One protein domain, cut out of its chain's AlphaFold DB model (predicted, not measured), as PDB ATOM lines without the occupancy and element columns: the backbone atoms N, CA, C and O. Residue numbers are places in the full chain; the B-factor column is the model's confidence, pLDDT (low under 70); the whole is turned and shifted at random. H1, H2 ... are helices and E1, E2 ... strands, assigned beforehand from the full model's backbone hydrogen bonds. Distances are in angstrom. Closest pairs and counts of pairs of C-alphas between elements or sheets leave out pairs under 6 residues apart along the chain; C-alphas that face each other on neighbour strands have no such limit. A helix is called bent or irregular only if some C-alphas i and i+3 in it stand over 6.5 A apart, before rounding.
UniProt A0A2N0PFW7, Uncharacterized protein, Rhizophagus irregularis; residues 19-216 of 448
ATOM      1  N   LYS A  19      25.197  49.319 -45.249       74.19
ATOM      2  CA  LYS A  19      24.041  49.627 -46.109       74.19
ATOM      3  C   LYS A  19      23.484  48.414 -46.865       74.19
ATOM      4  O   LYS A  19      22.321  48.439 -47.245       74.19
ATOM      5  N   ASP A  20      24.306  47.385 -47.070       72.88
ATOM      6  CA  ASP A  20      23.906  46.143 -47.734       72.88
ATOM      7  C   ASP A  20      23.249  45.178 -46.733       72.88
ATOM      8  O   ASP A  20      22.475  44.312 -47.126       72.88
ATOM      9  N   LEU A  21      23.547  45.336 -45.435       80.25
ATOM     10  CA  LEU A  21      22.958  44.557 -44.345       80.25
ATOM     11  C   LEU A  21      21.599  45.113 -43.917       80.25
ATOM     12  O   LEU A  21      20.622  44.377 -43.841       80.25
ATOM     13  N   PHE A  22      21.555  46.409 -43.614       84.81
ATOM     14  CA  PHE A  22      20.380  47.084 -43.077       84.81
ATOM     15  C   PHE A  22      19.741  47.943 -44.164       84.81
ATOM     16  O   PHE A  22      20.266  49.005 -44.527       84.81
ATOM     17  N   ILE A  23      18.584  47.515 -44.668       82.75
ATOM     18  CA  ILE A  23      17.915  48.211 -45.764       82.75
ATOM     19  C   ILE A  23      17.489  49.606 -45.306       82.75
ATOM     20  O   ILE A  23      16.861  49.794 -44.263       82.75
ATOM     21  N   GLY A  24      17.876  50.607 -46.099       74.19
ATOM     22  CA  GLY A  24      17.607  52.009 -45.802       74.19
ATOM     23  C   GLY A  24      18.468  52.589 -44.678       74.19
ATOM     24  O   GLY A  24      18.152  53.677 -44.207       74.19
ATOM     25  N   PHE A  25      19.542  51.926 -44.237       76.88
ATOM     26  CA  PHE A  25      20.369  52.414 -43.132       76.88
ATOM     27  C   PHE A  25      21.148  53.696 -43.445       76.88
ATOM     28  O   PHE A  25      21.783  53.836 -44.491       76.88
ATOM     29  N   LYS A  26      21.163  54.603 -42.462       74.31
ATOM     30  CA  LYS A  26      22.031  55.779 -42.383       74.31
ATOM     31  C   LYS A  26      22.418  56.049 -40.937       74.31
ATOM     32  O   LYS A  26      21.646  55.763 -40.024       74.31
ATOM     33  N   TYR A  27      23.575  56.672 -40.729       74.50
ATOM     34  CA  TYR A  27      24.043  57.018 -39.386       74.50
ATOM     35  C   TYR A  27      23.076  57.946 -38.634       74.50
ATOM     36  O   TYR A  27      22.931  57.800 -37.422       74.50
ATOM     37  N   GLU A  28      22.357  58.838 -39.329       74.44
ATOM     38  CA  GLU A  28      21.363  59.707 -38.681       74.44
ATOM     39  C   GLU A  28      20.160  58.927 -38.114       74.44
ATOM     40  O   GLU A  28      19.514  59.383 -37.169       74.44
ATOM     41  N   ILE A  29      19.876  57.724 -38.635       73.69
ATOM     42  CA  ILE A  29      18.751  56.893 -38.178       73.69
ATOM     43  C   ILE A  29      18.976  56.408 -36.754       73.69
ATOM     44  O   ILE A  29      18.024  56.364 -35.985       73.69
ATOM     45  N   LEU A  30      20.218  56.078 -36.388       79.50
ATOM     46  CA  LEU A  30      20.533  55.562 -35.056       79.50
ATOM     47  C   LEU A  30      20.157  56.563 -33.966       79.50
ATOM     48  O   LEU A  30      19.505  56.196 -32.994       79.50
ATOM     49  N   GLN A  31      20.520  57.834 -34.150       81.69
ATOM     50  CA  GLN A  31      20.203  58.882 -33.179       81.69
ATOM     51  C   GLN A  31      18.698  59.021 -33.002       81.69
ATOM     52  O   GLN A  31      18.198  59.062 -31.882       81.69
ATOM     53  N   SER A  32      17.965  59.056 -34.110       80.12
ATOM     54  CA  SER A  32      16.532  59.259 -34.026       80.12
ATOM     55  C   SER A  32      15.777  58.013 -33.555       80.12
ATOM     56  O   SER A  32      14.739  58.164 -32.923       80.12
ATOM     57  N   LEU A  33      16.293  56.807 -33.813       82.38
ATOM     58  CA  LEU A  33      15.747  55.556 -33.281       82.38
ATOM     59  C   LEU A  33      15.891  55.518 -31.757       82.38
ATOM     60  O   LEU A  33      14.933  55.216 -31.052       82.38
ATOM     61  N   ILE A  34      17.068  55.893 -31.247       86.94
ATOM     62  CA  ILE A  34      17.317  55.998 -29.806       86.94
ATOM     63  C   ILE A  34      16.357  57.013 -29.173       86.94
ATOM     64  O   ILE A  34      15.737  56.720 -28.153       86.94
ATOM     65  N   MET A  35      16.195  58.190 -29.790       83.75
ATOM     66  CA  MET A  35      15.278  59.219 -29.287       83.75
ATOM     67  C   MET A  35      13.817  58.755 -29.271       83.75
ATOM     68  O   MET A  35      13.107  59.048 -28.311       83.75
ATOM     69  N   ASP A  36      13.377  58.027 -30.300       81.50
ATOM     70  CA  ASP A  36      12.021  57.471 -30.393       81.50
ATOM     71  C   ASP A  36      11.756  56.434 -29.289       81.50
ATOM     72  O   ASP A  36      10.771  56.532 -28.557       81.50
ATOM     73  N   ILE A  37      12.693  55.504 -29.082       83.56
ATOM     74  CA  ILE A  37      12.579  54.465 -28.051       83.56
ATOM     75  C   ILE A  37      12.542  55.079 -26.648       83.56
ATOM     76  O   ILE A  37      11.698  54.684 -25.843       83.56
ATOM     77  N   ILE A  38      13.408  56.061 -26.364       86.44
ATOM     78  CA  ILE A  38      13.437  56.758 -25.068       86.44
ATOM     79  C   ILE A  38      12.145  57.550 -24.846       86.44
ATOM     80  O   ILE A  38      11.588  57.522 -23.750       86.44
ATOM     81  N   LYS A  39      11.638  58.239 -25.877       84.81
ATOM     82  CA  LYS A  39      10.375  58.992 -25.808       84.81
ATOM     83  C   LYS A  39       9.196  58.074 -25.477       84.81
ATOM     84  O   LYS A  39       8.354  58.446 -24.663       84.81
ATOM     85  N   ASN A  40       9.151  56.890 -26.087       79.50
ATOM     86  CA  ASN A  40       8.075  55.921 -25.889       79.50
ATOM     87  C   ASN A  40       8.246  55.088 -24.604       79.50
ATOM     88  O   ASN A  40       7.268  54.563 -24.083       79.50
ATOM     89  N   ASN A  41       9.466  54.997 -24.059       82.06
ATOM     90  CA  ASN A  41       9.787  54.230 -22.851       82.06
ATOM     91  C   ASN A  41      10.710  55.031 -21.906       82.06
ATOM     92  O   ASN A  41      11.877  54.670 -21.738       82.06
ATOM     93  N   PRO A  42      10.212  56.099 -21.257       82.69
ATOM     94  CA  PRO A  42      11.049  57.013 -20.471       82.69
ATOM     95  C   PRO A  42      11.701  56.367 -19.238       82.69
ATOM     96  O   PRO A  42      12.696  56.880 -18.735       82.69
ATOM     97  N   GLU A  43      11.159  55.246 -18.752       87.94
ATOM     98  CA  GLU A  43      11.688  54.498 -17.602       87.94
ATOM     99  C   GLU A  43      12.635  53.350 -17.995       87.94
ATOM    100  O   GLU A  43      13.158  52.656 -17.121       87.94
ATOM    101  N   ALA A  44      12.851  53.103 -19.292       86.69
ATOM    102  CA  ALA A  44      13.732  52.029 -19.738       86.69
ATOM    103  C   ALA A  44      15.199  52.343 -19.406       86.69
ATOM    104  O   ALA A  44      15.692  53.440 -19.662       86.69
ATOM    105  N   ASP A  45      15.914  51.353 -18.868       91.81
ATOM    106  CA  ASP A  45      17.355  51.470 -18.671       91.81
ATOM    107  C   ASP A  45      18.125  51.427 -20.007       91.81
ATOM    108  O   ASP A  45      17.601  51.050 -21.060       91.81
ATOM    109  N   ASN A  46      19.408  51.797 -19.963       90.94
ATOM    110  CA  ASN A  46      20.258  51.845 -21.155       90.94
ATOM    111  C   ASN A  46      20.386  50.487 -21.865       90.94
ATOM    112  O   ASN A  46      20.533  50.458 -23.087       90.94
ATOM    113  N   ASN A  47      20.339  49.373 -21.128       92.19
ATOM    114  CA  ASN A  47      20.468  48.040 -21.713       92.19
ATOM    115  C   ASN A  47      19.201  47.673 -22.485       92.19
ATOM    116  O   ASN A  47      19.283  47.193 -23.610       92.19
ATOM    117  N   ARG A  48      18.028  47.969 -21.925       90.44
ATOM    118  CA  ARG A  48      16.736  47.763 -22.573       90.44
ATOM    119  C   ARG A  48      16.584  48.635 -23.815       90.44
ATOM    120  O   ARG A  48      16.108  48.147 -24.840       90.44
ATOM    121  N   VAL A  49      17.018  49.896 -23.753       90.19
ATOM    122  CA  VAL A  49      17.043  50.783 -24.929       90.19
ATOM    123  C   VAL A  49      17.964  50.213 -26.009       90.19
ATOM    124  O   VAL A  49      17.564  50.139 -27.168       90.19
ATOM    125  N   LEU A  50      19.170  49.765 -25.641       91.12
ATOM    126  CA  LEU A  50      20.114  49.156 -26.579       91.12
ATOM    127  C   LEU A  50      19.537  47.901 -27.246       91.12
ATOM    128  O   LEU A  50      19.649  47.759 -28.461       91.12
ATOM    129  N   GLU A  51      18.913  47.017 -26.473       91.81
ATOM    130  CA  GLU A  51      18.287  45.799 -26.992       91.81
ATOM    131  C   GLU A  51      17.137  46.112 -27.953       91.81
ATOM    132  O   GLU A  51      17.112  45.600 -29.069       91.81
ATOM    133  N   THR A  52      16.273  47.065 -27.596       89.00
ATOM    134  CA  THR A  52      15.178  47.517 -28.474       89.00
ATOM    135  C   THR A  52      15.720  48.136 -29.772       89.00
ATOM    136  O   THR A  52      15.185  47.913 -30.855       89.00
ATOM    137  N   CYS A  53      16.823  48.893 -29.700       89.00
ATOM    138  CA  CYS A  53      17.493  49.425 -30.888       89.00
ATOM    139  C   CYS A  53      18.003  48.306 -31.803       89.00
ATOM    140  O   CYS A  53      17.842  48.399 -33.020       89.00
ATOM    141  N   LYS A  54      18.622  47.262 -31.235       91.81
ATOM    142  CA  LYS A  54      19.105  46.109 -32.003       91.81
ATOM    143  C   LYS A  54      17.941  45.365 -32.653       91.81
ATOM    144  O   LYS A  54      17.997  45.139 -33.855       91.81
ATOM    145  N   GLU A  55      16.865  45.093 -31.917       91.12
ATOM    146  CA  GLU A  55      15.638  44.487 -32.458       91.12
ATOM    147  C   GLU A  55      15.092  45.274 -33.658       91.12
ATOM    148  O   GLU A  55      14.841  44.700 -34.718       91.12
ATOM    149  N   CYS A  56      14.978  46.600 -33.531       88.81
ATOM    150  CA  CYS A  56      14.529  47.481 -34.612       88.81
ATOM    151  C   CYS A  56      15.463  47.480 -35.830       88.81
ATOM    152  O   CYS A  56      14.996  47.652 -36.954       88.81
ATOM    153  N   LEU A  57      16.772  47.311 -35.625       89.56
ATOM    154  CA  LEU A  57      17.732  47.177 -36.720       89.56
ATOM    155  C   LEU A  57      17.609  45.811 -37.401       89.56
ATOM    156  O   LEU A  57      17.593  45.763 -38.625       89.56
ATOM    157  N   ILE A  58      17.466  44.718 -36.645       92.62
ATOM    158  CA  ILE A  58      17.253  43.377 -37.215       92.62
ATOM    159  C   ILE A  58      15.983  43.338 -38.076       92.62
ATOM    160  O   ILE A  58      16.009  42.759 -39.159       92.62
ATOM    161  N   ALA A  59      14.943  44.087 -37.698       90.94
ATOM    162  CA  ALA A  59      13.715  44.201 -38.484       90.94
ATOM    163  C   ALA A  59      13.918  44.815 -39.886       90.94
ATOM    164  O   ALA A  59      13.055  44.677 -40.752       90.94
ATOM    165  N   THR A  60      15.042  45.491 -40.152       88.94
ATOM    166  CA  THR A  60      15.356  46.041 -41.482       88.94
ATOM    167  C   THR A  60      16.387  45.222 -42.256       88.94
ATOM    168  O   THR A  60      16.737  45.590 -43.383       88.94
ATOM    169  N   VAL A  61      16.870  44.116 -41.689       88.00
ATOM    170  CA  VAL A  61      17.881  43.258 -42.309       88.00
ATOM    171  C   VAL A  61      17.283  42.429 -43.449       88.00
ATOM    172  O   VAL A  61      16.141  41.973 -43.378       88.00
ATOM    173  N   SER A  62      18.052  42.238 -44.521       83.81
ATOM    174  CA  SER A  62      17.707  41.272 -45.569       83.81
ATOM    175  C   SER A  62      17.990  39.836 -45.108       83.81
ATOM    176  O   SER A  62      18.908  39.590 -44.320       83.81
ATOM    177  N   SER A  63      17.251  38.859 -45.627       81.69
ATOM    178  CA  SER A  63      17.409  37.447 -45.264       81.69
ATOM    179  C   SER A  63      18.816  36.941 -45.575       81.69
ATOM    180  O   SER A  63      19.344  36.055 -44.910       81.69
ATOM    181  N   ASP A  64      19.477  37.532 -46.565       76.06
ATOM    182  CA  ASP A  64      20.869  37.236 -46.833       76.06
ATOM    183  C   ASP A  64      21.872  37.958 -45.949       76.06
ATOM    184  O   ASP A  64      22.937  37.414 -45.651       76.06
ATOM    185  N   GLY A  65      21.530  39.166 -45.514       79.19
ATOM    186  CA  GLY A  65      22.304  39.909 -44.542       79.19
ATOM    187  C   GLY A  65      22.401  39.158 -43.214       79.19
ATOM    188  O   GLY A  65      23.506  39.002 -42.691       79.19
ATOM    189  N   ILE A  66      21.280  38.617 -42.717       82.88
ATOM    190  CA  ILE A  66      21.262  37.864 -41.452       82.88
ATOM    191  C   ILE A  66      22.066  36.561 -41.546       82.88
ATOM    192  O   ILE A  66      22.817  36.242 -40.631       82.88
ATOM    193  N   VAL A  67      22.014  35.854 -42.678       79.81
ATOM    194  CA  VAL A  67      22.820  34.638 -42.895       79.81
ATOM    195  C   VAL A  67      24.308  34.973 -42.987       79.81
ATOM    196  O   VAL A  67      25.154  34.303 -42.400       79.81
ATOM    197  N   ARG A  68      24.664  36.053 -43.693       78.50
ATOM    198  CA  ARG A  68      26.062  36.506 -43.784       78.50
ATOM    199  C   ARG A  68      26.609  36.978 -42.432       78.50
ATOM    200  O   ARG A  68      27.830  36.957 -42.260       78.50
ATOM    201  N   ALA A  69      25.751  37.369 -41.484       78.19
ATOM    202  CA  ALA A  69      26.161  37.803 -40.150       78.19
ATOM    203  C   ALA A  69      26.900  36.706 -39.357       78.19
ATOM    204  O   ALA A  69      27.734  37.041 -38.515       78.19
ATOM    205  N   GLU A  70      26.714  35.424 -39.693       76.12
ATOM    206  CA  GLU A  70      27.472  34.285 -39.131       76.12
ATOM    207  C   GLU A  70      28.985  34.383 -39.362       76.12
ATOM    208  O   GLU A  70      29.780  33.802 -38.624       76.12
ATOM    209  N   ARG A  71      29.401  35.136 -40.383       78.69
ATOM    210  CA  ARG A  71      30.812  35.376 -40.713       78.69
ATOM    211  C   ARG A  71      31.294  36.761 -40.269       78.69
ATOM    212  O   ARG A  71      32.347  37.217 -40.716       78.69
ATOM    213  N   SER A  72      30.509  37.458 -39.448       81.19
ATOM    214  CA  SER A  72      30.879  38.759 -38.891       81.19
ATOM    215  C   SER A  72      31.879  38.622 -37.734       81.19
ATOM    216  O   SER A  72      32.247  37.525 -37.325       81.19
ATOM    217  N   ALA A  73      32.336  39.759 -37.205       87.00
ATOM    218  CA  ALA A  73      33.200  39.803 -36.026       87.00
ATOM    219  C   ALA A  73      32.430  39.690 -34.692       87.00
ATOM    220  O   ALA A  73      33.048  39.821 -33.637       87.00
ATOM    221  N   LEU A  74      31.101  39.514 -34.731       88.12
ATOM    222  CA  LEU A  74      30.266  39.364 -33.538       88.12
ATOM    223  C   LEU A  74      30.454  37.982 -32.897       88.12
ATOM    224  O   LEU A  74      30.874  37.024 -33.547       88.12
ATOM    225  N   GLU A  75      30.134  37.882 -31.608       92.62
ATOM    226  CA  GLU A  75      30.128  36.600 -30.906       92.62
ATOM    227  C   GLU A  75      29.033  35.685 -31.466       92.62
ATOM    228  O   GLU A  75      27.941  36.147 -31.803       92.62
ATOM    229  N   ARG A  76      29.309  34.375 -31.547       88.56
ATOM    230  CA  ARG A  76      28.349  33.407 -32.109       88.56
ATOM    231  C   ARG A  76      27.013  33.419 -31.375       88.56
ATOM    232  O   ARG A  76      25.987  33.488 -32.032       88.56
ATOM    233  N   ASP A  77      27.037  33.477 -30.047       93.00
ATOM    234  CA  ASP A  77      25.820  33.514 -29.232       93.00
ATOM    235  C   ASP A  77      24.955  34.754 -29.540       93.00
ATOM    236  O   ASP A  77      23.726  34.681 -29.522       93.00
ATOM    237  N   GLU A  78      25.580  35.895 -29.865       93.31
ATOM    238  CA  GLU A  78      24.857  37.104 -30.275       93.31
ATOM    239  C   GLU A  78      24.254  36.949 -31.677       93.31
ATOM    240  O   GLU A  78      23.097  37.321 -31.888       93.31
ATOM    241  N   VAL A  79      24.997  36.370 -32.625       89.25
ATOM    242  CA  VAL A  79      24.483  36.106 -33.977       89.25
ATOM    243  C   VAL A  79      23.317  35.121 -33.939       89.25
ATOM    244  O   VAL A  79      22.272  35.404 -34.523       89.25
ATOM    245  N   ASP A  80      23.459  34.012 -33.216       90.69
ATOM    246  CA  ASP A  80      22.434  32.973 -33.103       90.69
ATOM    247  C   ASP A  80      21.155  33.532 -32.466       90.69
ATOM    248  O   ASP A  80      20.046  33.266 -32.940       90.69
ATOM    249  N   ARG A  81      21.298  34.393 -31.447       94.50
ATOM    250  CA  ARG A  81      20.170  35.106 -30.839       94.50
ATOM    251  C   ARG A  81      19.434  35.978 -31.856       94.50
ATOM    252  O   ARG A  81      18.210  35.895 -31.944       94.50
ATOM    253  N   TRP A  82      20.141  36.810 -32.622       93.69
ATOM    254  CA  TRP A  82      19.494  37.701 -33.595       93.69
ATOM    255  C   TRP A  82      18.930  36.961 -34.803       93.69
ATOM    256  O   TRP A  82      17.871  37.338 -35.302       93.69
ATOM    257  N   LYS A  83      19.576  35.870 -35.226       89.19
ATOM    258  CA  LYS A  83      19.047  34.948 -36.235       89.19
ATOM    259  C   LYS A  83      17.722  34.343 -35.767       89.19
ATOM    260  O   LYS A  83      16.756  34.333 -36.525       89.19
ATOM    261  N   HIS A  84      17.644  33.922 -34.503       91.25
ATOM    262  CA  HIS A  84      16.404  33.412 -33.921       91.25
ATOM    263  C   HIS A  84      15.295  34.477 -33.884       91.25
ATOM    264  O   HIS A  84      14.165  34.199 -34.281       91.25
ATOM    265  N   VAL A  85      15.616  35.708 -33.469       93.12
ATOM    266  CA  VAL A  85      14.664  36.836 -33.486       93.12
ATOM    267  C   VAL A  85      14.141  37.096 -34.903       93.12
ATOM    268  O   VAL A  85      12.931  37.210 -35.098       93.12
ATOM    269  N   TYR A  86      15.030  37.127 -35.898       91.25
ATOM    270  CA  TYR A  86      14.675  37.364 -37.296       91.25
ATOM    271  C   TYR A  86      13.710  36.298 -37.841       91.25
ATOM    272  O   TYR A  86      12.637  36.632 -38.337       91.25
ATOM    273  N   PHE A  87      14.053  35.011 -37.722       86.06
ATOM    274  CA  PHE A  87      13.267  33.940 -38.348       86.06
ATOM    275  C   PHE A  87      12.019  33.523 -37.563       86.06
ATOM    276  O   PHE A  87      11.085  33.018 -38.177       86.06
ATOM    277  N   HIS A  88      11.979  33.718 -36.240       88.19
ATOM    278  CA  HIS A  88      10.898  33.169 -35.408       88.19
ATOM    279  C   HIS A  88      10.043  34.203 -34.677       88.19
ATOM    280  O   HIS A  88       8.984  33.835 -34.182       88.19
ATOM    281  N   GLN A  89      10.485  35.460 -34.558       90.12
ATOM    282  CA  GLN A  89       9.757  36.474 -33.778       90.12
ATOM    283  C   GLN A  89       9.302  37.666 -34.615       90.12
ATOM    284  O   GLN A  89       8.281  38.277 -34.316       90.12
ATOM    285  N   GLN A  90      10.072  38.047 -35.638       89.50
ATOM    286  CA  GLN A  90       9.785  39.262 -36.398       89.50
ATOM    287  C   GLN A  90       8.880  39.037 -37.617       89.50
ATOM    288  O   GLN A  90       8.293  40.013 -38.076       89.50
ATOM    289  N   HIS A  91       8.682  37.792 -38.069       89.19
ATOM    290  CA  HIS A  91       7.735  37.437 -39.141       89.19
ATOM    291  C   HIS A  91       8.042  38.140 -40.479       89.19
ATOM    292  O   HIS A  91       7.286  38.979 -40.973       89.19
ATOM    293  N   HIS A  92       9.218  37.839 -41.042       88.62
ATOM    294  CA  HIS A  92       9.728  38.429 -42.290       88.62
ATOM    295  C   HIS A  92       9.285  37.699 -43.570       88.62
ATOM    296  O   HIS A  92       9.649  38.127 -44.668       88.62
ATOM    297  N   GLU A  93       8.557  36.588 -43.452       84.38
ATOM    298  CA  GLU A  93       8.344  35.654 -44.562       84.38
ATOM    299  C   GLU A  93       7.403  36.204 -45.634       84.38
ATOM    300  O   GLU A  93       7.669  36.089 -46.831       84.38
ATOM    301  N   SER A  94       6.300  36.811 -45.206       86.88
ATOM    302  CA  SER A  94       5.294  37.369 -46.100       86.88
ATOM    303  C   SER A  94       4.558  38.528 -45.452       86.88
ATOM    304  O   SER A  94       4.606  38.738 -44.238       86.88
ATOM    305  N   LEU A  95       3.826  39.284 -46.272       86.19
ATOM    306  CA  LEU A  95       2.965  40.342 -45.759       86.19
ATOM    307  C   LEU A  95       1.859  39.771 -44.855       86.19
ATOM    308  O   LEU A  95       1.495  40.397 -43.861       86.19
ATOM    309  N   TYR A  96       1.350  38.581 -45.191       84.19
ATOM    310  CA  TYR A  96       0.361  37.866 -44.391       84.19
ATOM    311  C   TYR A  96       0.928  37.450 -43.032       84.19
ATOM    312  O   TYR A  96       0.360  37.818 -42.008       84.19
ATOM    313  N   ASP A  97       2.063  36.746 -43.028       86.00
ATOM    314  CA  ASP A  97       2.742  36.263 -41.817       86.00
ATOM    315  C   ASP A  97       2.994  37.410 -40.828       86.00
ATOM    316  O   ASP A  97       2.635  37.321 -39.652       86.00
ATOM    317  N   TYR A  98       3.489  38.543 -41.334       86.75
ATOM    318  CA  TYR A  98       3.715  39.733 -40.525       86.75
ATOM    319  C   TYR A  98       2.448  40.239 -39.831       86.75
ATOM    320  O   TYR A  98       2.450  40.469 -38.624       86.75
ATOM    321  N   PHE A  99       1.367  40.465 -40.583       80.88
ATOM    322  CA  PHE A  99       0.150  41.050 -40.021       80.88
ATOM    323  C   PHE A  99      -0.666  40.052 -39.194       80.88
ATOM    324  O   PHE A  99      -1.318  40.472 -38.241       80.88
ATOM    325  N   ALA A 100      -0.613  38.757 -39.516       78.75
ATOM    326  CA  ALA A 100      -1.289  37.703 -38.763       78.75
ATOM    327  C   ALA A 100      -0.684  37.511 -37.364       78.75
ATOM    328  O   ALA A 100      -1.422  37.276 -36.409       78.75
ATOM    329  N   ASN A 101       0.637  37.666 -37.233       77.19
ATOM    330  CA  ASN A 101       1.361  37.442 -35.979       77.19
ATOM    331  C   ASN A 101       1.710  38.729 -35.217       77.19
ATOM    332  O   ASN A 101       2.431  38.714 -34.220       77.19
ATOM    333  N   GLN A 102       1.178  39.873 -35.642       71.50
ATOM    334  CA  GLN A 102       1.244  41.086 -34.838       71.50
ATOM    335  C   GLN A 102       0.242  40.988 -33.686       71.50
ATOM    336  O   GLN A 102      -0.859  41.528 -33.761       71.50
ATOM    337  N   GLU A 103       0.658  40.372 -32.575       48.78
ATOM    338  CA  GLU A 103      -0.091  40.379 -31.304       48.78
ATOM    339  C   GLU A 103      -0.492  41.813 -30.879       48.78
ATOM    340  O   GLU A 103      -1.515  42.022 -30.230       48.78
ATOM    341  N   ASN A 104       0.269  42.823 -31.328       47.44
ATOM    342  CA  ASN A 104       0.043  44.244 -31.059       47.44
ATOM    343  C   ASN A 104      -0.814  45.000 -32.086       47.44
ATOM    344  O   ASN A 104      -1.016  46.204 -31.935       47.44
ATOM    345  N   LEU A 105      -1.345  44.351 -33.126       48.78
ATOM    346  CA  LEU A 105      -2.327  45.003 -34.006       48.78
ATOM    347  C   LEU A 105      -3.625  45.336 -33.256       48.78
ATOM    348  O   LEU A 105      -4.299  46.298 -33.604       48.78
ATOM    349  N   LEU A 106      -3.911  44.589 -32.186       40.97
ATOM    350  CA  LEU A 106      -5.132  44.682 -31.385       40.97
ATOM    351  C   LEU A 106      -4.951  45.428 -30.047       40.97
ATOM    352  O   LEU A 106      -5.944  45.752 -29.396       40.97
ATOM    353  N   SER A 107      -3.713  45.692 -29.607       42.44
ATOM    354  CA  SER A 107      -3.418  46.269 -28.282       42.44
ATOM    355  C   SER A 107      -2.913  47.718 -28.317       42.44
ATOM    356  O   SER A 107      -3.045  48.422 -27.311       42.44
ATOM    357  N   ASP A 108      -2.379  48.200 -29.447       52.78
ATOM    358  CA  ASP A 108      -1.873  49.572 -29.549       52.78
ATOM    359  C   ASP A 108      -3.026  50.568 -29.780       52.78
ATOM    360  O   ASP A 108      -3.563  50.722 -30.880       52.78
ATOM    361  N   LEU A 109      -3.416  51.275 -28.714       50.84
ATOM    362  CA  LEU A 109      -4.578  52.177 -28.658       50.84
ATOM    363  C   LEU A 109      -4.568  53.298 -29.725       50.84
ATOM    364  O   LEU A 109      -5.613  53.912 -29.996       50.84
ATOM    365  N   ASN A 110      -3.410  53.549 -30.346       58.47
ATOM    366  CA  ASN A 110      -3.177  54.617 -31.317       58.47
ATOM    367  C   ASN A 110      -3.074  54.142 -32.781       58.47
ATOM    368  O   ASN A 110      -2.903  54.982 -33.672       58.47
ATOM    369  N   GLY A 111      -3.208  52.836 -33.042       63.94
ATOM    370  CA  GLY A 111      -3.109  52.245 -34.379       63.94
ATOM    371  C   GLY A 111      -1.676  52.202 -34.927       63.94
ATOM    372  O   GLY A 111      -0.878  53.117 -34.711       63.94
ATOM    373  N   ASN A 112      -1.363  51.139 -35.668       75.06
ATOM    374  CA  ASN A 112       0.000  50.846 -36.124       75.06
ATOM    375  C   ASN A 112       0.354  51.587 -37.416       75.06
ATOM    376  O   ASN A 112      -0.380  51.534 -38.407       75.06
ATOM    377  N   LEU A 113       1.519  52.235 -37.403       81.88
ATOM    378  CA  LEU A 113       2.145  52.862 -38.561       81.88
ATOM    379  C   LEU A 113       3.392  52.064 -38.943       81.88
ATOM    380  O   LEU A 113       4.336  51.973 -38.155       81.88
ATOM    381  N   VAL A 114       3.399  51.478 -40.140       86.50
ATOM    382  CA  VAL A 114       4.495  50.616 -40.600       86.50
ATOM    383  C   VAL A 114       4.993  51.009 -41.988       86.50
ATOM    384  O   VAL A 114       4.217  51.303 -42.897       86.50
ATOM    385  N   ILE A 115       6.312  51.010 -42.148       87.62
ATOM    386  CA  ILE A 115       6.995  51.111 -43.434       87.62
ATOM    387  C   ILE A 115       7.595  49.746 -43.749       87.62
ATOM    388  O   ILE A 115       8.408  49.242 -42.974       87.62
ATOM    389  N   ILE A 116       7.207  49.175 -44.885       89.50
ATOM    390  CA  ILE A 116       7.686  47.879 -45.361       89.50
ATOM    391  C   ILE A 116       8.557  48.101 -46.590       89.50
ATOM    392  O   ILE A 116       8.114  48.692 -47.571       89.50
ATOM    393  N   TYR A 117       9.787  47.612 -46.550       88.38
ATOM    394  CA  TYR A 117      10.675  47.535 -47.701       88.38
ATOM    395  C   TYR A 117      10.568  46.151 -48.330       88.38
ATOM    396  O   TYR A 117      10.609  45.149 -47.618       88.38
ATOM    397  N   THR A 118      10.439  46.090 -49.653       87.44
ATOM    398  CA  THR A 118      10.290  44.826 -50.378       87.44
ATOM    399  C   THR A 118      11.059  44.814 -51.691       87.44
ATOM    400  O   THR A 118      11.265  45.855 -52.311       87.44
ATOM    401  N   PHE A 119      11.447  43.617 -52.133       83.12
ATOM    402  CA  PHE A 119      12.024  43.367 -53.457       83.12
ATOM    403  C   PHE A 119      10.997  42.783 -54.441       83.12
ATOM    404  O   PHE A 119      11.352  42.347 -55.541       83.12
ATOM    405  N   SER A 120       9.727  42.717 -54.034       80.56
ATOM    406  CA  SER A 120       8.614  42.298 -54.889       80.56
ATOM    407  C   SER A 120       8.315  43.354 -55.952       80.56
ATOM    408  O   SER A 120       8.558  44.540 -55.735       80.56
ATOM    409  N   ASN A 121       7.749  42.945 -57.089       78.81
ATOM    410  CA  ASN A 121       7.331  43.888 -58.130       78.81
ATOM    411  C   ASN A 121       6.228  44.826 -57.590       78.81
ATOM    412  O   ASN A 121       5.393  44.387 -56.796       78.81
ATOM    413  N   ILE A 122       6.202  46.092 -58.014       79.12
ATOM    414  CA  ILE A 122       5.115  47.025 -57.690       79.12
ATOM    415  C   ILE A 122       3.745  46.509 -58.146       79.12
ATOM    416  O   ILE A 122       2.754  46.727 -57.455       79.12
ATOM    417  N   ASP A 123       3.704  45.734 -59.232       74.12
ATOM    418  CA  ASP A 123       2.477  45.113 -59.749       74.12
ATOM    419  C   ASP A 123       1.977  43.926 -58.901       74.12
ATOM    420  O   ASP A 123       0.975  43.298 -59.243       74.12
ATOM    421  N   THR A 124       2.672  43.577 -57.811       76.12
ATOM    422  CA  THR A 124       2.253  42.482 -56.926       76.12
ATOM    423  C   THR A 124       0.880  42.787 -56.333       76.12
ATOM    424  O   THR A 124       0.680  43.836 -55.717       76.12
ATOM    425  N   ASP A 125      -0.056  41.847 -56.474       74.19
ATOM    426  CA  ASP A 125      -1.407  41.990 -55.939       74.19
ATOM    427  C   ASP A 125      -1.422  41.834 -54.410       74.19
ATOM    428  O   ASP A 125      -1.634  40.753 -53.851       74.19
ATOM    429  N   VAL A 126      -1.220  42.955 -53.719       77.44
ATOM    430  CA  VAL A 126      -1.254  43.039 -52.253       77.44
ATOM    431  C   VAL A 126      -2.600  42.594 -51.681       77.44
ATOM    432  O   VAL A 126      -2.647  42.066 -50.570       77.44
ATOM    433  N   ARG A 127      -3.703  42.760 -52.427       72.06
ATOM    434  CA  ARG A 127      -5.017  42.298 -51.969       72.06
ATOM    435  C   ARG A 127      -5.044  40.779 -51.880       72.06
ATOM    436  O   ARG A 127      -5.532  40.259 -50.882       72.06
ATOM    437  N   SER A 128      -4.519  40.091 -52.891       72.06
ATOM    438  CA  SER A 128      -4.407  38.630 -52.870       72.06
ATOM    439  C   SER A 128      -3.476  38.155 -51.749       72.06
ATOM    440  O   SER A 128      -3.837  37.236 -51.019       72.06
ATOM    441  N   CYS A 129      -2.359  38.855 -51.509       69.88
ATOM    442  CA  CYS A 129      -1.439  38.553 -50.398       69.88
ATOM    443  C   CYS A 129      -2.100  38.652 -49.009       69.88
ATOM    444  O   CYS A 129      -1.624  38.054 -48.053       69.88
ATOM    445  N   LEU A 130      -3.183  39.423 -48.878       69.12
ATOM    446  CA  LEU A 130      -3.891  39.653 -47.617       69.12
ATOM    447  C   LEU A 130      -5.295  39.045 -47.601       69.12
ATOM    448  O   LEU A 130      -6.067  39.351 -46.701       69.12
ATOM    449  N   GLN A 131      -5.676  38.219 -48.578       63.75
ATOM    450  CA  GLN A 131      -7.078  37.859 -48.812       63.75
ATOM    451  C   GLN A 131      -7.754  37.174 -47.609       63.75
ATOM    452  O   GLN A 131      -8.931  37.433 -47.339       63.75
ATOM    453  N   GLU A 132      -7.028  36.341 -46.863       58.94
ATOM    454  CA  GLU A 132      -7.538  35.695 -45.646       58.94
ATOM    455  C   GLU A 132      -7.623  36.668 -44.460       58.94
ATOM    456  O   GLU A 132      -8.656  36.732 -43.792       58.94
ATOM    457  N   LEU A 133      -6.615  37.529 -44.285       59.62
ATOM    458  CA  LEU A 133      -6.634  38.628 -43.313       59.62
ATOM    459  C   LEU A 133      -7.761  39.622 -43.600       59.62
ATOM    460  O   LEU A 133      -8.421  40.081 -42.680       59.62
ATOM    461  N   ILE A 134      -8.031  39.921 -44.870       54.31
ATOM    462  CA  ILE A 134      -9.105  40.803 -45.334       54.31
ATOM    463  C   ILE A 134     -10.471  40.222 -44.958       54.31
ATOM    464  O   ILE A 134     -11.347  40.976 -44.543       54.31
ATOM    465  N   LYS A 135     -10.681  38.902 -45.052       55.06
ATOM    466  CA  LYS A 135     -11.941  38.289 -44.593       55.06
ATOM    467  C   LYS A 135     -12.150  38.518 -43.098       55.06
ATOM    468  O   LYS A 135     -13.203  39.026 -42.730       55.06
ATOM    469  N   HIS A 136     -11.142  38.236 -42.272       53.31
ATOM    470  CA  HIS A 136     -11.185  38.536 -40.837       53.31
ATOM    471  C   HIS A 136     -11.396  40.042 -40.589       53.31
ATOM    472  O   HIS A 136     -12.228  40.457 -39.790       53.31
ATOM    473  N   PHE A 137     -10.715  40.890 -41.353       51.41
ATOM    474  CA  PHE A 137     -10.789  42.338 -41.240       51.41
ATOM    475  C   PHE A 137     -12.169  42.931 -41.538       51.41
ATOM    476  O   PHE A 137     -12.585  43.860 -40.863       51.41
ATOM    477  N   TRP A 138     -12.872  42.420 -42.552       46.47
ATOM    478  CA  TRP A 138     -14.190  42.926 -42.954       46.47
ATOM    479  C   TRP A 138     -15.357  42.233 -42.249       46.47
ATOM    480  O   TRP A 138     -16.450  42.798 -42.215       46.47
ATOM    481  N   LEU A 139     -15.160  41.007 -41.755       47.53
ATOM    482  CA  LEU A 139     -16.231  40.202 -41.160       47.53
ATOM    483  C   LEU A 139     -16.150  40.130 -39.628       47.53
ATOM    484  O   LEU A 139     -17.188  39.947 -38.995       47.53
ATOM    485  N   GLU A 140     -14.959  40.283 -39.039       50.88
ATOM    486  CA  GLU A 140     -14.699  40.007 -37.616       50.88
ATOM    487  C   GLU A 140     -14.075  41.196 -36.854       50.88
ATOM    488  O   GLU A 140     -14.209  41.265 -35.632       50.88
ATOM    489  N   SER A 141     -13.472  42.174 -37.547       56.47
ATOM    490  CA  SER A 141     -12.961  43.429 -36.962       56.47
ATOM    491  C   SER A 141     -13.669  44.670 -37.533       56.47
ATOM    492  O   SER A 141     -14.238  44.641 -38.620       56.47
ATOM    493  N   ASN A 142     -13.649  45.783 -36.790       60.09
ATOM    494  CA  ASN A 142     -14.064  47.096 -37.301       60.09
ATOM    495  C   ASN A 142     -12.875  47.951 -37.782       60.09
ATOM    496  O   ASN A 142     -13.101  49.043 -38.315       60.09
ATOM    497  N   ASP A 143     -11.635  47.498 -37.562       62.66
ATOM    498  CA  ASP A 143     -10.408  48.254 -37.828       62.66
ATOM    499  C   ASP A 143     -10.266  48.615 -39.317       62.66
ATOM    500  O   ASP A 143     -10.937  48.058 -40.184       62.66
ATOM    501  N   ARG A 144      -9.434  49.619 -39.644       68.06
ATOM    502  CA  ARG A 144      -9.191  50.070 -41.036       68.06
ATOM    503  C   ARG A 144      -7.701  50.188 -41.347       68.06
ATOM    504  O   ARG A 144      -6.998  50.898 -40.644       68.06
ATOM    505  N   ILE A 145      -7.231  49.524 -42.407       76.06
ATOM    506  CA  ILE A 145      -5.837  49.557 -42.851       76.06
ATOM    507  C   ILE A 145      -5.756  50.301 -44.178       76.06
ATOM    508  O   ILE A 145      -6.441  49.971 -45.146       76.06
ATOM    509  N   LEU A 146      -4.932  51.340 -44.207       75.81
ATOM    510  CA  LEU A 146      -4.547  52.034 -45.425       75.81
ATOM    511  C   LEU A 146      -3.225  51.446 -45.913       75.81
ATOM    512  O   LEU A 146      -2.249  51.469 -45.168       75.81
ATOM    513  N   ILE A 147      -3.180  50.961 -47.151       82.69
ATOM    514  CA  ILE A 147      -1.941  50.506 -47.789       82.69
ATOM    515  C   ILE A 147      -1.601  51.460 -48.930       82.69
ATOM    516  O   ILE A 147      -2.423  51.686 -49.818       82.69
ATOM    517  N   LEU A 148      -0.391  52.012 -48.900       81.69
ATOM    518  CA  LEU A 148       0.169  52.852 -49.953       81.69
ATOM    519  C   LEU A 148       1.379  52.144 -50.566       81.69
ATOM    520  O   LEU A 148       2.377  51.946 -49.878       81.69
ATOM    521  N   GLN A 149       1.306  51.783 -51.844       84.00
ATOM    522  CA  GLN A 149       2.440  51.215 -52.575       84.00
ATOM    523  C   GLN A 149       3.205  52.306 -53.323       84.00
ATOM    524  O   GLN A 149       2.610  53.155 -53.990       84.00
ATOM    525  N   CYS A 150       4.528  52.257 -53.219       82.38
ATOM    526  CA  CYS A 150       5.451  53.198 -53.832       82.38
ATOM    527  C   CYS A 150       6.625  52.435 -54.445       82.38
ATOM    528  O   CYS A 150       7.216  51.575 -53.795       82.38
ATOM    529  N   ASP A 151       7.027  52.796 -55.656       81.50
ATOM    530  CA  ASP A 151       8.293  52.345 -56.234       81.50
ATOM    531  C   ASP A 151       9.384  53.357 -55.872       81.50
ATOM    532  O   ASP A 151       9.285  54.543 -56.186       81.50
ATOM    533  N   ALA A 152      10.420  52.889 -55.176       72.69
ATOM    534  CA  ALA A 152      11.500  53.725 -54.665       72.69
ATOM    535  C   ALA A 152      12.354  54.369 -55.774       72.69
ATOM    536  O   ALA A 152      13.086  55.324 -55.502       72.69
ATOM    537  N   THR A 153      12.280  53.867 -57.009       69.50
ATOM    538  CA  THR A 153      13.030  54.403 -58.154       69.50
ATOM    539  C   THR A 153      12.275  55.499 -58.899       69.50
ATOM    540  O   THR A 153      12.892  56.450 -59.378       69.50
ATOM    541  N   THR A 154      10.944  55.410 -58.967       69.81
ATOM    542  CA  THR A 154      10.104  56.337 -59.745       69.81
ATOM    543  C   THR A 154       9.340  57.342 -58.888       69.81
ATOM    544  O   THR A 154       8.956  58.409 -59.377       69.81
ATOM    545  N   ALA A 155       9.118  57.050 -57.605       66.50
ATOM    546  CA  ALA A 155       8.338  57.915 -56.740       66.50
ATOM    547  C   ALA A 155       9.123  59.168 -56.318       66.50
ATOM    548  O   ALA A 155      10.241  59.104 -55.807       66.50
ATOM    549  N   ASN A 156       8.493  60.335 -56.472       70.75
ATOM    550  CA  ASN A 156       9.046  61.590 -55.977       70.75
ATOM    551  C   ASN A 156       9.066  61.586 -54.437       70.75
ATOM    552  O   ASN A 156       8.013  61.559 -53.792       70.75
ATOM    553  N   THR A 157      10.264  61.680 -53.854       70.62
ATOM    554  CA  THR A 157      10.508  61.795 -52.409       70.62
ATOM    555  C   THR A 157       9.628  62.861 -51.741       70.62
ATOM    556  O   THR A 157       9.161  62.655 -50.624       70.62
ATOM    557  N   GLU A 158       9.362  63.998 -52.391       74.44
ATOM    558  CA  GLU A 158       8.499  65.053 -51.842       74.44
ATOM    559  C   GLU A 158       7.046  64.593 -51.690       74.44
ATOM    560  O   GLU A 158       6.441  64.804 -50.641       74.44
ATOM    561  N   ASN A 159       6.504  63.885 -52.683       75.38
ATOM    562  CA  ASN A 159       5.125  63.392 -52.646       75.38
ATOM    563  C   ASN A 159       4.925  62.361 -51.538       75.38
ATOM    564  O   ASN A 159       3.898  62.357 -50.864       75.38
ATOM    565  N   ILE A 160       5.925  61.516 -51.307       76.19
ATOM    566  CA  ILE A 160       5.866  60.516 -50.245       76.19
ATOM    567  C   ILE A 160       5.975  61.205 -48.874       76.19
ATOM    568  O   ILE A 160       5.286  60.809 -47.934       76.19
ATOM    569  N   LYS A 161       6.764  62.289 -48.753       76.81
ATOM    570  CA  LYS A 161       6.855  63.089 -47.516       76.81
ATOM    571  C   LYS A 161       5.510  63.737 -47.218       76.81
ATOM    572  O   LYS A 161       5.067  63.714 -46.073       76.81
ATOM    573  N   LEU A 162       4.852  64.263 -48.249       80.06
ATOM    574  CA  LEU A 162       3.511  64.829 -48.149       80.06
ATOM    575  C   LEU A 162       2.478  63.770 -47.756       80.06
ATOM    576  O   LEU A 162       1.690  64.017 -46.850       80.06
ATOM    577  N   ALA A 163       2.513  62.585 -48.372       79.38
ATOM    578  CA  ALA A 163       1.615  61.485 -48.031       79.38
ATOM    579  C   ALA A 163       1.790  61.045 -46.570       79.38
ATOM    580  O   ALA A 163       0.807  60.959 -45.836       79.38
ATOM    581  N   LYS A 164       3.037  60.848 -46.120       81.38
ATOM    582  CA  LYS A 164       3.356  60.528 -44.721       81.38
ATOM    583  C   LYS A 164       2.841  61.615 -43.770       81.38
ATOM    584  O   LYS A 164       2.116  61.300 -42.832       81.38
ATOM    585  N   CYS A 165       3.167  62.882 -44.038       81.12
ATOM    586  CA  CYS A 165       2.743  64.022 -43.220       81.12
ATOM    587  C   CYS A 165       1.210  64.118 -43.131       81.12
ATOM    588  O   CYS A 165       0.663  64.317 -42.050       81.12
ATOM    589  N   ALA A 166       0.505  63.896 -44.244       77.38
ATOM    590  CA  ALA A 166      -0.952  63.865 -44.266       77.38
ATOM    591  C   ALA A 166      -1.511  62.717 -43.411       77.38
ATOM    592  O   ALA A 166      -2.420  62.943 -42.611       77.38
ATOM    593  N   ILE A 167      -0.956  61.504 -43.529       81.19
ATOM    594  CA  ILE A 167      -1.361  60.352 -42.705       81.19
ATOM    595  C   ILE A 167      -1.185  60.674 -41.215       81.19
ATOM    596  O   ILE A 167      -2.110  60.466 -40.432       81.19
ATOM    597  N   GLU A 168      -0.031  61.217 -40.825       81.38
ATOM    598  CA  GLU A 168       0.263  61.586 -39.436       81.38
ATOM    599  C   GLU A 168      -0.665  62.687 -38.917       81.38
ATOM    600  O   GLU A 168      -1.208  62.567 -37.817       81.38
ATOM    601  N   GLN A 169      -0.897  63.731 -39.716       79.81
ATOM    602  CA  GLN A 169      -1.801  64.821 -39.363       79.81
ATOM    603  C   GLN A 169      -3.219  64.294 -39.111       79.81
ATOM    604  O   GLN A 169      -3.777  64.517 -38.035       79.81
ATOM    605  N   PHE A 170      -3.791  63.553 -40.066       77.00
ATOM    606  CA  PHE A 170      -5.151  63.029 -39.930       77.00
ATOM    607  C   PHE A 170      -5.266  61.971 -38.826       77.00
ATOM    608  O   PHE A 170      -6.304  61.894 -38.162       77.00
ATOM    609  N   ARG A 171      -4.207  61.192 -38.569       77.56
ATOM    610  CA  ARG A 171      -4.145  60.282 -37.417       77.56
ATOM    611  C   ARG A 171      -4.213  61.060 -36.106       77.56
ATOM    612  O   ARG A 171      -5.077  60.761 -35.285       77.56
ATOM    613  N   ASN A 172      -3.373  62.075 -35.919       78.25
ATOM    614  CA  ASN A 172      -3.353  62.878 -34.693       78.25
ATOM    615  C   ASN A 172      -4.682  63.621 -34.475       78.25
ATOM    616  O   ASN A 172      -5.199  63.677 -33.356       78.25
ATOM    617  N   GLU A 173      -5.295  64.123 -35.550       78.06
ATOM    618  CA  GLU A 173      -6.648  64.685 -35.503       78.06
ATOM    619  C   GLU A 173      -7.702  63.647 -35.092       78.06
ATOM    620  O   GLU A 173      -8.649  63.987 -34.387       78.06
ATOM    621  N   SER A 174      -7.559  62.387 -35.510       71.62
ATOM    622  CA  SER A 174      -8.482  61.319 -35.111       71.62
ATOM    623  C   SER A 174      -8.302  60.897 -33.651       71.62
ATOM    624  O   SER A 174      -9.291  60.690 -32.955       71.62
ATOM    625  N   ILE A 175      -7.061  60.848 -33.156       73.88
ATOM    626  CA  ILE A 175      -6.755  60.514 -31.756       73.88
ATOM    627  C   ILE A 175      -7.298  61.599 -30.819       73.88
ATOM    628  O   ILE A 175      -7.905  61.284 -29.802       73.88
ATOM    629  N   THR A 176      -7.144  62.878 -31.177       73.81
ATOM    630  CA  THR A 176      -7.632  64.007 -30.360       73.81
ATOM    631  C   THR A 176      -9.158  64.139 -30.323       73.81
ATOM    632  O   THR A 176      -9.680  64.757 -29.400       73.81
ATOM    633  N   LYS A 177      -9.874  63.558 -31.294       70.94
ATOM    634  CA  LYS A 177     -11.346  63.569 -31.392       70.94
ATOM    635  C   LYS A 177     -12.011  62.277 -30.877       70.94
ATOM    636  O   LYS A 177     -13.230  62.158 -30.977       70.94
ATOM    637  N   LYS A 178     -11.247  61.296 -30.366       65.62
ATOM    638  CA  LYS A 178     -11.788  60.024 -29.847       65.62
ATOM    639  C   LYS A 178     -12.599  60.260 -28.561       65.62
ATOM    640  O   LYS A 178     -12.029  60.285 -27.477       65.62
ATOM    641  N   ASP A 179     -13.924  60.349 -28.688       56.78
ATOM    642  CA  ASP A 179     -14.846  60.420 -27.538       56.78
ATOM    643  C   ASP A 179     -15.443  59.057 -27.114       56.78
ATOM    644  O   ASP A 179     -15.953  58.955 -26.003       56.78
ATOM    645  N   GLN A 180     -15.357  57.987 -27.924       55.56
ATOM    646  CA  GLN A 180     -15.605  56.578 -27.539       55.56
ATOM    647  C   GLN A 180     -15.377  55.620 -28.729       55.56
ATOM    648  O   GLN A 180     -15.650  55.989 -29.864       55.56
ATOM    649  N   MET A 181     -14.886  54.403 -28.437       55.75
ATOM    650  CA  MET A 181     -14.866  53.142 -29.220       55.75
ATOM    651  C   MET A 181     -14.875  53.181 -30.774       55.75
ATOM    652  O   MET A 181     -15.436  52.292 -31.412       55.75
ATOM    653  N   GLU A 182     -14.234  54.166 -31.409       60.81
ATOM    654  CA  GLU A 182     -13.997  54.137 -32.856       60.81
ATOM    655  C   GLU A 182     -12.951  53.072 -33.236       60.81
ATOM    656  O   GLU A 182     -11.970  52.894 -32.502       60.81
ATOM    657  N   PRO A 183     -13.124  52.407 -34.393       61.19
ATOM    658  CA  PRO A 183     -12.188  51.398 -34.870       61.19
ATOM    659  C   PRO A 183     -10.773  51.932 -35.071       61.19
ATOM    660  O   PRO A 183     -10.579  53.083 -35.484       61.19
ATOM    661  N   MET A 184      -9.777  51.084 -34.808       69.38
ATOM    662  CA  MET A 184      -8.377  51.458 -34.947       69.38
ATOM    663  C   MET A 184      -8.023  51.642 -36.425       69.38
ATOM    664  O   MET A 184      -8.481  50.914 -37.307       69.38
ATOM    665  N   LYS A 185      -7.232  52.679 -36.713       73.31
ATOM    666  CA  LYS A 185      -6.774  52.996 -38.069       73.31
ATOM    667  C   LYS A 185      -5.282  52.722 -38.158       73.31
ATOM    668  O   LYS A 185      -4.493  53.370 -37.476       73.31
ATOM    669  N   HIS A 186      -4.922  51.787 -39.020       78.69
ATOM    670  CA  HIS A 186      -3.554  51.390 -39.318       78.69
ATOM    671  C   HIS A 186      -3.151  51.972 -40.673       78.69
ATOM    672  O   HIS A 186      -3.983  52.103 -41.578       78.69
ATOM    673  N   ALA A 187      -1.875  52.307 -40.836       82.06
ATOM    674  CA  ALA A 187      -1.337  52.702 -42.129       82.06
ATOM    675  C   ALA A 187      -0.030  51.966 -42.410       82.06
ATOM    676  O   ALA A 187       0.862  51.882 -41.568       82.06
ATOM    677  N   CYS A 188       0.067  51.445 -43.624       86.56
ATOM    678  CA  CYS A 188       1.214  50.736 -44.142       86.56
ATOM    679  C   CYS A 188       1.672  51.423 -45.429       86.56
ATOM    680  O   CYS A 188       0.877  51.633 -46.347       86.56
ATOM    681  N   ILE A 189       2.952  51.776 -45.499       86.50
ATOM    682  CA  ILE A 189       3.588  52.226 -46.737       86.50
ATOM    683  C   ILE A 189       4.548  51.127 -47.185       86.50
ATOM    684  O   ILE A 189       5.454  50.766 -46.438       86.50
ATOM    685  N   ILE A 190       4.351  50.610 -48.394       88.75
ATOM    686  CA  ILE A 190       5.183  49.571 -48.999       88.75
ATOM    687  C   ILE A 190       6.086  50.224 -50.044       88.75
ATOM    688  O   ILE A 190       5.602  50.805 -51.016       88.75
ATOM    689  N   PHE A 191       7.397  50.117 -49.846       87.00
ATOM    690  CA  PHE A 191       8.418  50.561 -50.787       87.00
ATOM    691  C   PHE A 191       9.000  49.378 -51.545       87.00
ATOM    692  O   PHE A 191       9.681  48.530 -50.968       87.00
ATOM    693  N   HIS A 192       8.779  49.374 -52.853       86.06
ATOM    694  CA  HIS A 192       9.397  48.443 -53.783       86.06
ATOM    695  C   HIS A 192      10.798  48.957 -54.143       86.06
ATOM    696  O   HIS A 192      10.941  50.068 -54.656       86.06
ATOM    697  N   ILE A 193      11.831  48.179 -53.817       81.00
ATOM    698  CA  ILE A 193      13.248  48.505 -54.027       81.00
ATOM    699  C   ILE A 193      13.861  47.481 -54.988       81.00
ATOM    700  O   ILE A 193      13.554  46.292 -54.935       81.00
ATOM    701  N   HIS A 194      14.779  47.932 -55.841       74.81
ATOM    702  CA  HIS A 194      15.563  47.069 -56.722       74.81
ATOM    703  C   HIS A 194      16.995  46.918 -56.188       74.81
ATOM    704  O   HIS A 194      17.663  47.922 -55.955       74.81
ATOM    705  N   ARG A 195      17.478  45.676 -56.012       66.06
ATOM    706  CA  ARG A 195      18.829  45.384 -55.476       66.06
ATOM    707  C   ARG A 195      19.962  45.937 -56.357       66.06
ATOM    708  O   ARG A 195      21.019  46.280 -55.841       66.06
ATOM    709  N   ASP A 196      19.727  46.053 -57.664       59.78
ATOM    710  CA  ASP A 196      20.757  46.414 -58.651       59.78
ATOM    711  C   ASP A 196      20.842  47.916 -58.952       59.78
ATOM    712  O   ASP A 196      21.658  48.341 -59.772       59.78
ATOM    713  N   GLN A 197      19.999  48.735 -58.319       55.97
ATOM    714  CA  GLN A 197      20.036  50.183 -58.485       55.97
ATOM    715  C   GLN A 197      20.353  50.853 -57.156       55.97
ATOM    716  O   GLN A 197      19.720  50.567 -56.141       55.97
ATOM    717  N   GLU A 198      21.310  51.787 -57.165       52.78
ATOM    718  CA  GLU A 198      21.427  52.750 -56.073       52.78
ATOM    719  C   GLU A 198      20.135  53.560 -56.052       52.78
ATOM    720  O   GLU A 198      19.913  54.452 -56.870       52.78
ATOM    721  N   SER A 199      19.227  53.185 -55.153       52.16
ATOM    722  CA  SER A 199      17.968  53.885 -55.002       52.16
ATOM    723  C   SER A 199      18.282  55.329 -54.613       52.16
ATOM    724  O   SER A 199      18.762  55.576 -53.508       52.16
ATOM    725  N   THR A 200      17.933  56.297 -55.462       48.62
ATOM    726  CA  THR A 200      17.927  57.744 -55.145       48.62
ATOM    727  C   THR A 200      17.060  58.087 -53.926       48.62
ATOM    728  O   THR A 200      17.086  59.201 -53.398       48.62
ATOM    729  N   PHE A 201      16.317  57.094 -53.442       52.09
ATOM    730  CA  PHE A 201      15.553  57.049 -52.207       52.09
ATOM    731  C   PHE A 201      16.365  57.236 -50.915       52.09
ATOM    732  O   PHE A 201      15.797  57.247 -49.822       52.09
ATOM    733  N   GLU A 202      17.675  57.480 -51.017       52.72
ATOM    734  CA  GLU A 202      18.573  57.807 -49.905       52.72
ATOM    735  C   GLU A 202      18.033  58.916 -48.973       52.72
ATOM    736  O   GLU A 202      18.465  59.046 -47.830       52.72
ATOM    737  N   SER A 203      17.083  59.741 -49.415       47.72
ATOM    738  CA  SER A 203      16.560  60.890 -48.665       47.72
ATOM    739  C   SER A 203      15.277  60.639 -47.852       47.72
ATOM    740  O   SER A 203      14.823  61.560 -47.165       47.72
ATOM    741  N   PHE A 204      14.699  59.427 -47.870       51.00
ATOM    742  CA  PHE A 204      13.459  59.113 -47.137       51.00
ATOM    743  C   PHE A 204      13.684  58.476 -45.755       51.00
ATOM    744  O   PHE A 204      12.975  57.566 -45.330       51.00
ATOM    745  N   ASN A 205      14.669  58.971 -45.013       55.00
ATOM    746  CA  ASN A 205      15.003  58.466 -43.681       55.00
ATOM    747  C   ASN A 205      14.548  59.411 -42.568       55.00
ATOM    748  O   ASN A 205      15.331  59.788 -41.704       55.00
ATOM    749  N   PHE A 206      13.264  59.783 -42.575       51.16
ATOM    750  CA  PHE A 206      12.678  60.530 -41.461       51.16
ATOM    751  C   PHE A 206      12.087  59.580 -40.429       51.16
ATOM    752  O   PHE A 206      11.043  58.954 -40.636       51.16
ATOM    753  N   VAL A 207      12.820  59.491 -39.331       56.56
ATOM    754  CA  VAL A 207      12.525  58.734 -38.128       56.56
ATOM    755  C   VAL A 207      11.616  59.556 -37.214       56.56
ATOM    756  O   VAL A 207      11.863  60.740 -37.001       56.56
ATOM    757  N   CYS A 208      10.539  58.904 -36.784       59.50
ATOM    758  CA  CYS A 208       9.797  59.023 -35.523       59.50
ATOM    759  C   CYS A 208       8.438  58.340 -35.749       59.50
ATOM    760  O   CYS A 208       7.830  58.511 -36.810       59.50
ATOM    761  N   ASP A 209       8.012  57.540 -34.776       70.38
ATOM    762  CA  ASP A 209       6.689  56.920 -34.631       70.38
ATOM    763  C   ASP A 209       6.238  55.882 -35.705       70.38
ATOM    764  O   ASP A 209       5.153  55.318 -35.567       70.38
ATOM    765  N   TRP A 210       7.031  55.578 -36.748       81.75
ATOM    766  CA  TRP A 210       6.747  54.489 -37.714       81.75
ATOM    767  C   TRP A 210       7.696  53.302 -37.527       81.75
ATOM    768  O   TRP A 210       8.917  53.459 -37.635       81.75
ATOM    769  N   LYS A 211       7.139  52.096 -37.357       84.75
ATOM    770  CA  LYS A 211       7.912  50.846 -37.346       84.75
ATOM    771  C   LYS A 211       8.439  50.565 -38.752       84.75
ATOM    772  O   LYS A 211       7.702  50.682 -39.729       84.75
ATOM    773  N   LYS A 212       9.710  50.190 -38.867       86.19
ATOM    774  CA  LYS A 212      10.321  49.789 -40.140       86.19
ATOM    775  C   LYS A 212      10.454  48.277 -40.194       86.19
ATOM    776  O   LYS A 212      10.757  47.659 -39.178       86.19
ATOM    777  N   MET A 213      10.224  47.718 -41.373       89.44
ATOM    778  CA  MET A 213      10.276  46.286 -41.608       89.44
ATOM    779  C   MET A 213      10.772  45.989 -43.021       89.44
ATOM    780  O   MET A 213      10.401  46.687 -43.962       89.44
ATOM    781  N   THR A 214      11.564  44.939 -43.180       90.25
ATOM    782  CA  THR A 214      11.927  44.385 -44.488       90.25
ATOM    783  C   THR A 214      11.170  43.080 -44.708       90.25
ATOM    784  O   THR A 214      11.382  42.125 -43.969       90.25
ATOM    785  N   ILE A 215      10.317  43.020 -45.732       89.81
ATOM    786  CA  ILE A 215       9.650  41.793 -46.193       89.81
ATOM    787  C   ILE A 215      10.002  41.617 -47.665       89.81
ATOM    788  O   ILE A 215       9.498  42.330 -48.537       89.81
ATOM    789  N   GLU A 216      10.907  40.686 -47.951       85.44
ATOM    790  CA  GLU A 216      11.494  40.550 -49.286       85.44
ATOM    791  C   GLU A 216      10.464  40.154 -50.348       85.44
ATOM    792  O   GLU A 216      10.429  40.760 -51.426       85.44
TER     793      GLU A 216
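What this domain is: This is residues 19 to 216 of the 448 residues of an uncharacterized protein of Rhizophagus irregularis (UniProt A0A2N0PFW7). A parallel sheet of four strands is covered on one face by the long helix H8, while the short helices H5, H6 and H7 lie loosely over its other face. Beyond the edge strand E4 sits a group of four helices, H1 to H4, which reaches the sheet through the end of H2. The printed part has 198 residues, with nine named helices and four named strands in the order H1 H2 H3 H4 H5 E1 H6 H7 E2 H8 E3 H9 E4; the sheet's order is E2 E3 E1 E4, and the class is mixed, helices and strands. The whole is compact, with a radius of gyration of the C-alphas of 17.3 A and spans of 52 by 43 by 33 A.

Where its parts are: The strands are E2, residues 144 to 151, 23.3 A; E3, 185 to 192, 23.0 A; E1, 113 to 118; and E4, 211 to 214, ending at C-alpha 214 (11.927, 44.385, -44.488). H8, residues 157 to 176, is 28.6 A long. H1, residues 27 to 40, begins at C-alpha 27 (24.043, 57.018, -39.386) and is 20.9 A long. H2 is 46 to 58, 18.4 A; H3, 63 to 71; H4, 76 to 88, 17.8 A; H5, 95 to 100; H6, 126 to 129; H7, 131 to 139. H9, 200 to 203, is irregular: its first and last C-alphas are 7.3 A apart.

How they stand to each other: In the sheet, N 148 of E2 and O 188 of E3 are 2.9 A apart, N 116 of E1 and O 189 of E3 2.8 A, and N 115 of E1 and O 211 of E4 2.8 A, each within hydrogen-bond range. H8 is on the sheet at a height of 10.1 A, over E3 and along the strands, at 7 degrees on the local plane; the two form two layers, a helix on one face of a sheet. The closest C-alphas of H8 and E3 are those of Ile 167 and Ala 187, 7.7 A. E2, H8, E3 form a strand-helix-strand unit, two parallel neighbour strands with a helix between in the chain; E1, H6 H7, E2 and E3, H9, E4 are split units, with another strand between the two. The three crossovers are right-handed. H5 and H7 only just touch, with 3 pairs of C-alphas within 8 A, the closest Ala 100 and Leu 133, 7.1 A. H2 only grazes the sheet with residues 56 to 58. H1 and H2 touch at a steep tilt of 56 degrees, closest at C-alphas 37 and 49, 6.6 A. H3 and H4 form a helical hairpin, at a shallow tilt of 13 degrees, closest at C-alphas 70 and 79, 6.2 A. Every O i to N i+4 pair is within hydrogen-bond range in H2, H4, H5, H7 and H8, but 9 of 10 in H1 and 3 of 5 in H3; H6 and H9 are too short for such a pair.

The domain as a whole: The two C-alphas farthest apart, those of Arg 71 and Asp 179, are 53.7 A apart. The printed part has no cut. The link from H5 to E1, 12 residues, is long. Residues 72 to 77 and 176 to 181 stand free. The mean pLDDT of the printed part is 76.3, and 49 residues are under 70, namely residues 103 to 111, 129 to 144, 153 to 155, 178 to 184 and 195 to 208.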